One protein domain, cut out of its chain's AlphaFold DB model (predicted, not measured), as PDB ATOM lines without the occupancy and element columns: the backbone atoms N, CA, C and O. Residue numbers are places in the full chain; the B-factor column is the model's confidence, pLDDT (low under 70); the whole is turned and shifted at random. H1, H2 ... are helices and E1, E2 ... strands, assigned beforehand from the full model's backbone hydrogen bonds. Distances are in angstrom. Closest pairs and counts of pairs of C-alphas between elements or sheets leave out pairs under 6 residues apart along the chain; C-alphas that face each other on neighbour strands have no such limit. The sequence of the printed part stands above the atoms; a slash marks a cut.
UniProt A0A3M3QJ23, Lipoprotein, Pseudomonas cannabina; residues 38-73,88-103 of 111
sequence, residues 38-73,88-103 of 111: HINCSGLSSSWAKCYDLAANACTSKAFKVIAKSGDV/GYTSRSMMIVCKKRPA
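What this domain is: This is residues 38 to 73 and 88 to 103 of the 111 residues of the protein "Lipoprotein" of Pseudomonas cannabina (UniProt A0A3M3QJ23). One helix, H1, covers one face of a small three-stranded antiparallel sheet, E1 E3 E2, in two layers; the other face is bare. The printed part has 52 residues, mixed in class, in the order E1, H1, E2, E3. It is compact, radius of gyration of the C-alphas 11.0 A, yet elongated, 33 by 18 by 15 A.

Where its parts are: Find C-alpha 38 at (27.676, 35.599, 11.441), where E1, residues 38 to 40, 6.5 A, begins. H1, residues 48 to 58, runs 15.2 A; E2, residues 64 to 70, 17.0 A; E3, residues 93 to 98, 16.1 A, to C-alpha 98 at (32.681, 42.401, 3.796).

How they stand to each other: Look at inner strand E3: E1 is antiparallel to it at 141 degrees, N 39 and O 94 within hydrogen-bond range at 2.7 A; E2 is antiparallel at 161 degrees, N 95 and O 68 at 2.8 A. H1, every O i to N i+4 pair within range, is on the sheet, height 8.2 A; its closest C-alphas to E3 are Ala 55 and Ile 96, 7.1 A. E1, H1, E2 form a split strand-helix-strand unit, E3 between its strands, crossover right-handed.

The domain as a whole: Residues 74 to 87 are cut out, C-alphas 73 and 88 standing 6.8 A apart. Confidence is under 70 at residues 44 to 45, 72 to 73, 88 to 90 and 101 to 103.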
ATOM      1  N   HIS A  38      28.417  36.851  11.414       91.00
ATOM      2  CA  HIS A  38      27.676  35.599  11.441       91.00
ATOM      3  C   HIS A  38      26.255  35.831  10.915       91.00
ATOM      4  O   HIS A  38      25.523  36.677  11.425       91.00
ATOM      5  N   ILE A  39      25.881  35.080   9.887       91.25
ATOM      6  CA  ILE A  39      24.573  35.085   9.245       91.25
ATOM      7  C   ILE A  39      23.874  33.788   9.623       91.25
ATOM      8  O   ILE A  39      24.348  32.704   9.291       91.25
ATOM      9  N   ASN A  40      22.740  33.901  10.302       90.69
ATOM     10  CA  ASN A  40      21.870  32.773  10.597       90.69
ATOM     11  C   ASN A  40      20.668  32.822   9.646       90.69
ATOM     12  O   ASN A  40      19.911  33.792   9.675       90.69
ATOM     13  N   CYS A  41      20.500  31.804   8.800       88.31
ATOM     14  CA  CYS A  41      19.353  31.680   7.896       88.31
ATOM     15  C   CYS A  41      18.465  30.466   8.222       88.31
ATOM     16  O   CYS A  41      17.599  30.115   7.420       88.31
ATOM     17  N   SER A  42      18.652  29.883   9.411       84.75
ATOM     18  CA  SER A  42      17.893  28.751   9.951       84.75
ATOM     19  C   SER A  42      16.379  28.990   9.963       84.75
ATOM     20  O   SER A  42      15.900  30.129   9.978       84.75
ATOM     21  N   GLY A  43      15.616  27.897   9.970       80.56
ATOM     22  CA  GLY A  43      14.150  27.889   9.951       80.56
ATOM     23  C   GLY A  43      13.560  27.011   8.845       80.56
ATOM     24  O   GLY A  43      14.282  26.441   8.039       80.56
ATOM     25  N   LEU A  44      12.227  26.932   8.782       69.38
ATOM     26  CA  LEU A  44      11.498  26.055   7.847       69.38
ATOM     27  C   LEU A  44      11.759  26.381   6.360       69.38
ATOM     28  O   LEU A  44      11.641  25.522   5.499       69.38
ATOM     29  N   SER A  45      12.144  27.628   6.066       69.94
ATOM     30  CA  SER A  45      12.550  28.108   4.736       69.94
ATOM     31  C   SER A  45      14.062  28.324   4.611       69.94
ATOM     32  O   SER A  45      14.513  29.192   3.859       69.94
ATOM     33  N   SER A  46      14.862  27.602   5.399       78.25
ATOM     34  CA  SER A  46      16.319  27.728   5.382       78.25
ATOM     35  C   SER A  46      16.881  27.289   4.029       78.25
ATOM     36  O   SER A  46      16.854  26.114   3.665       78.25
ATOM     37  N   SER A  47      17.417  28.238   3.263       82.62
ATOM     38  CA  SER A  47      18.067  27.987   1.977       82.62
ATOM     39  C   SER A  47      19.391  28.731   1.888       82.62
ATOM     40  O   SER A  47      19.552  29.821   2.442       82.62
ATOM     41  N   TRP A  48      20.348  28.158   1.157       86.38
ATOM     42  CA  TRP A  48      21.610  28.840   0.884       86.38
ATOM     43  C   TRP A  48      21.387  30.165   0.149       86.38
ATOM     44  O   TRP A  48      22.014  31.156   0.507       86.38
ATOM     45  N   ALA A  49      20.422  30.224  -0.776       87.81
ATOM     46  CA  ALA A  49      20.012  31.461  -1.444       87.81
ATOM     47  C   ALA A  49      19.609  32.559  -0.441       87.81
ATOM     48  O   ALA A  49      20.162  33.656  -0.473       87.81
ATOM     49  N   LYS A  50      18.744  32.233   0.531       88.38
ATOM     50  CA  LYS A  50      18.344  33.156   1.606       88.38
ATOM     51  C   LYS A  50      19.541  33.609   2.444       88.38
ATOM     52  O   LYS A  50      19.633  34.777   2.815       88.38
ATOM     53  N   CYS A  51      20.471  32.702   2.736       90.81
ATOM     54  CA  CYS A  51      21.720  33.040   3.412       90.81
ATOM     55  C   CYS A  51      22.535  34.071   2.606       90.81
ATOM     56  O   CYS A  51      22.946  35.092   3.164       90.81
ATOM     57  N   TYR A  52      22.745  33.845   1.306       92.69
ATOM     58  CA  TYR A  52      23.491  34.764   0.439       92.69
ATOM     59  C   TYR A  52      22.827  36.140   0.319       92.69
ATOM     60  O   TYR A  52      23.528  37.152   0.388       92.69
ATOM     61  N   ASP A  53      21.497  36.196   0.241       92.62
ATOM     62  CA  ASP A  53      20.749  37.457   0.243       92.62
ATOM     63  C   ASP A  53      20.960  38.240   1.546       92.62
ATOM     64  O   ASP A  53      21.256  39.440   1.530       92.62
ATOM     65  N   LEU A  54      20.871  37.565   2.696       92.25
ATOM     66  CA  LEU A  54      21.137  38.182   4.000       92.25
ATOM     67  C   LEU A  54      22.587  38.682   4.110       92.25
ATOM     68  O   LEU A  54      22.820  39.778   4.621       92.25
ATOM     69  N   ALA A  55      23.559  37.935   3.584       91.75
ATOM     70  CA  ALA A  55      24.958  38.360   3.532       91.75
ATOM     71  C   ALA A  55      25.192  39.588   2.646       91.75
ATOM     72  O   ALA A  55      25.932  40.495   3.038       91.75
ATOM     73  N   ALA A  56      24.564  39.638   1.470       91.25
ATOM     74  CA  ALA A  56      24.655  40.790   0.581       91.25
ATOM     75  C   ALA A  56      24.105  42.050   1.266       91.25
ATOM     76  O   ALA A  56      24.720  43.114   1.190       91.25
ATOM     77  N   ASN A  57      22.992  41.914   1.991       92.06
ATOM     78  CA  ASN A  57      22.365  43.014   2.722       92.06
ATOM     79  C   ASN A  57      23.148  43.442   3.976       92.06
ATOM     80  O   ASN A  57      23.083  44.608   4.364       92.06
ATOM     81  N   ALA A  58      23.932  42.545   4.582       91.00
ATOM     82  CA  ALA A  58      24.761  42.859   5.749       91.00
ATOM     83  C   ALA A  58      25.972  43.760   5.424       91.00
ATOM     84  O   ALA A  58      26.522  44.407   6.317       91.00
ATOM     85  N   CYS A  59      26.399  43.825   4.158       88.31
ATOM     86  CA  CYS A  59      27.541  44.629   3.725       88.31
ATOM     87  C   CYS A  59      27.095  45.857   2.921       88.31
ATOM     88  O   CYS A  59      26.451  45.729   1.886       88.31
ATOM     89  N   THR A  60      27.564  47.060   3.278       87.12
ATOM     90  CA  THR A  60      27.289  48.302   2.512       87.12
ATOM     91  C   THR A  60      27.715  48.216   1.038       87.12
ATOM     92  O   THR A  60      27.138  48.850   0.154       87.12
ATOM     93  N   SER A  61      28.751  47.431   0.746       86.19
ATOM     94  CA  SER A  61      29.244  47.191  -0.611       86.19
ATOM     95  C   SER A  61      28.449  46.147  -1.392       86.19
ATOM     96  O   SER A  61      28.699  46.007  -2.589       86.19
ATOM     97  N   LYS A  62      27.569  45.391  -0.723       88.62
ATOM     98  CA  LYS A  62      26.966  44.132  -1.190       88.62
ATOM     99  C   LYS A  62      27.972  43.048  -1.598       88.62
ATOM    100  O   LYS A  62      27.592  42.031  -2.163       88.62
ATOM    101  N   ALA A  63      29.257  43.247  -1.304       87.31
ATOM    102  CA  ALA A  63      30.335  42.340  -1.664       87.31
ATOM    103  C   ALA A  63      30.917  41.704  -0.402       87.31
ATOM    104  O   ALA A  63      31.316  42.407   0.532       87.31
ATOM    105  N   PHE A  64      31.015  40.379  -0.393       88.88
ATOM    106  CA  PHE A  64      31.493  39.619   0.755       88.88
ATOM    107  C   PHE A  64      32.343  38.414   0.332       88.88
ATOM    108  O   PHE A  64      32.449  38.073  -0.848       88.88
ATOM    109  N   LYS A  65      33.030  37.810   1.301       89.69
ATOM    110  CA  LYS A  65      33.674  36.495   1.197       89.69
ATOM    111  C   LYS A  65      33.082  35.606   2.280       89.69
ATOM    112  O   LYS A  65      33.080  36.024   3.436       89.69
ATOM    113  N   VAL A  66      32.625  34.412   1.925       90.25
ATOM    114  CA  VAL A  66      32.261  33.380   2.904       90.25
ATOM    115  C   VAL A  66      33.547  32.770   3.461       90.25
ATOM    116  O   VAL A  66      34.463  32.462   2.701       90.25
ATOM    117  N   ILE A  67      33.642  32.669   4.785       88.81
ATOM    118  CA  ILE A  67      34.813  32.121   5.489       88.81
ATOM    119  C   ILE A  67      34.491  30.841   6.266       88.81
ATOM    120  O   ILE A  67      35.407  30.089   6.572       88.81
ATOM    121  N   ALA A  68      33.214  30.587   6.562       86.00
ATOM    122  CA  ALA A  68      32.738  29.337   7.140       86.00
ATOM    123  C   ALA A  68      31.257  29.137   6.803       86.00
ATOM    124  O   ALA A  68      30.506  30.115   6.745       86.00
ATOM    125  N   LYS A  69      30.842  27.883   6.623       85.94
ATOM    126  CA  LYS A  69      29.451  27.448   6.451       85.94
ATOM    127  C   LYS A  69      29.162  26.358   7.480       85.94
ATOM    128  O   LYS A  69      30.029  25.541   7.765       85.94
ATOM    129  N   SER A  70      27.957  26.362   8.033       80.94
ATOM    130  CA  SER A  70      27.446  25.339   8.943       80.94
ATOM    131  C   SER A  70      26.057  24.921   8.473       80.94
ATOM    132  O   SER A  70      25.244  25.781   8.131       80.94
ATOM    133  N   GLY A  71      25.795  23.614   8.452       75.75
ATOM    134  CA  GLY A  71      24.603  23.026   7.822       75.75
ATOM    135  C   GLY A  71      24.844  22.471   6.414       75.75
ATOM    136  O   GLY A  71      23.885  22.249   5.682       75.75
ATOM    137  N   ASP A  72      26.113  22.276   6.038       66.06
ATOM    138  CA  ASP A  72      26.549  21.648   4.783       66.06
ATOM    139  C   ASP A  72      26.927  20.180   5.034       66.06
ATOM    140  O   ASP A  72      28.049  19.743   4.791       66.06
ATOM    141  N   VAL A  73      26.020  19.441   5.675       58.91
ATOM    142  CA  VAL A  73      26.188  17.994   5.811       58.91
ATOM    143  C   VAL A  73      25.796  17.419   4.461       58.91
ATOM    144  O   VAL A  73      24.622  17.486   4.099       58.91
ATOM    145  N   GLY A  88      19.066  18.760   8.173       58.16
ATOM    146  CA  GLY A  88      19.677  19.517   7.069       58.16
ATOM    147  C   GLY A  88      18.841  20.710   6.584       58.16
ATOM    148  O   GLY A  88      19.380  21.716   6.114       58.16
ATOM    149  N   TYR A  89      17.517  20.648   6.759       59.50
ATOM    150  CA  TYR A  89      16.602  21.730   6.376       59.50
ATOM    151  C   TYR A  89      16.410  22.805   7.447       59.50
ATOM    152  O   TYR A  89      15.845  23.852   7.146       59.50
ATOM    153  N   THR A  90      16.847  22.590   8.690       69.75
ATOM    154  CA  THR A  90      16.440  23.465   9.803       69.75
ATOM    155  C   THR A  90      17.545  24.373  10.322       69.75
ATOM    156  O   THR A  90      17.225  25.455  10.816       69.75
ATOM    157  N   SER A  91      18.820  24.019  10.137       76.81
ATOM    158  CA  SER A  91      19.951  24.794  10.663       76.81
ATOM    159  C   SER A  91      20.984  25.105   9.582       76.81
ATOM    160  O   SER A  91      21.832  24.274   9.274       76.81
ATOM    161  N   ARG A  92      20.933  26.319   9.010       85.25
ATOM    162  CA  ARG A  92      21.993  26.839   8.127       85.25
ATOM    163  C   ARG A  92      22.487  28.180   8.645       85.25
ATOM    164  O   ARG A  92      21.707  29.103   8.903       85.25
ATOM    165  N   SER A  93      23.799  28.296   8.778       88.62
ATOM    166  CA  SER A  93      24.461  29.552   9.102       88.62
ATOM    167  C   SER A  93      25.792  29.663   8.375       88.62
ATOM    168  O   SER A  93      26.381  28.676   7.934       88.62
ATOM    169  N   MET A  94      26.281  30.884   8.216       90.38
ATOM    170  CA  MET A  94      27.598  31.124   7.645       90.38
ATOM    171  C   MET A  94      28.258  32.337   8.272       90.38
ATOM    172  O   MET A  94      27.600  33.224   8.809       90.38
ATOM    173  N   MET A  95      29.574  32.394   8.174       91.38
ATOM    174  CA  MET A  95      30.354  33.562   8.543       91.38
ATOM    175  C   MET A  95      30.905  34.205   7.281       91.38
ATOM    176  O   MET A  95      31.460  33.526   6.414       91.38
ATOM    177  N   ILE A  96      30.764  35.523   7.186       91.44
ATOM    178  CA  ILE A  96      31.227  36.303   6.045       91.44
ATOM    179  C   ILE A  96      32.150  37.436   6.470       91.44
ATOM    180  O   ILE A  96      32.164  37.864   7.620       91.44
ATOM    181  N   VAL A  97      32.876  37.978   5.504       90.88
ATOM    182  CA  VAL A  97      33.679  39.189   5.645       90.88
ATOM    183  C   VAL A  97      33.355  40.146   4.502       90.88
ATOM    184  O   VAL A  97      33.490  39.775   3.333       90.88
ATOM    185  N   CYS A  98      32.973  41.388   4.814       90.00
ATOM    186  CA  CYS A  98      32.681  42.401   3.796       90.00
ATOM    187  C   CYS A  98      33.939  42.843   3.028       90.00
ATOM    188  O   CYS A  98      35.032  42.975   3.587       90.00
ATOM    189  N   LYS A  99      33.770  43.131   1.734       86.38
ATOM    190  CA  LYS A  99      34.798  43.688   0.836       86.38
ATOM    191  C   LYS A  99      34.468  45.150   0.495       86.38
ATOM    192  O   LYS A  99      33.296  45.503   0.424       86.38
ATOM    193  N   LYS A 100      35.459  46.014   0.241       81.44
ATOM    194  CA  LYS A 100      35.240  47.311  -0.446       81.44
ATOM    195  C   LYS A 100      35.122  47.013  -1.962       81.44
ATOM    196  O   LYS A 100      35.876  46.181  -2.442       81.44
ATOM    197  N   ARG A 101      34.117  47.569  -2.657       68.94
ATOM    198  CA  ARG A 101      33.639  47.215  -4.030       68.94
ATOM    199  C   ARG A 101      34.708  47.189  -5.154       68.94
ATOM    200  O   ARG A 101      35.752  47.802  -4.951       68.94
ATOM    201  N   PRO A 102      34.394  46.629  -6.358       57.25
ATOM    202  CA  PRO A 102      33.110  46.052  -6.798       57.25
ATOM    203  C   PRO A 102      33.137  44.543  -7.087       57.25
ATOM    204  O   PRO A 102      34.143  43.965  -7.477       57.25
ATOM    205  N   ALA A 103      31.972  43.925  -6.879       59.34
ATOM    206  CA  ALA A 103      31.668  42.542  -7.202       59.34
ATOM    207  C   ALA A 103      31.552  42.370  -8.723       59.34
ATOM    208  O   ALA A 103      30.504  42.652  -9.300       59.34
TER     209      ALA A 103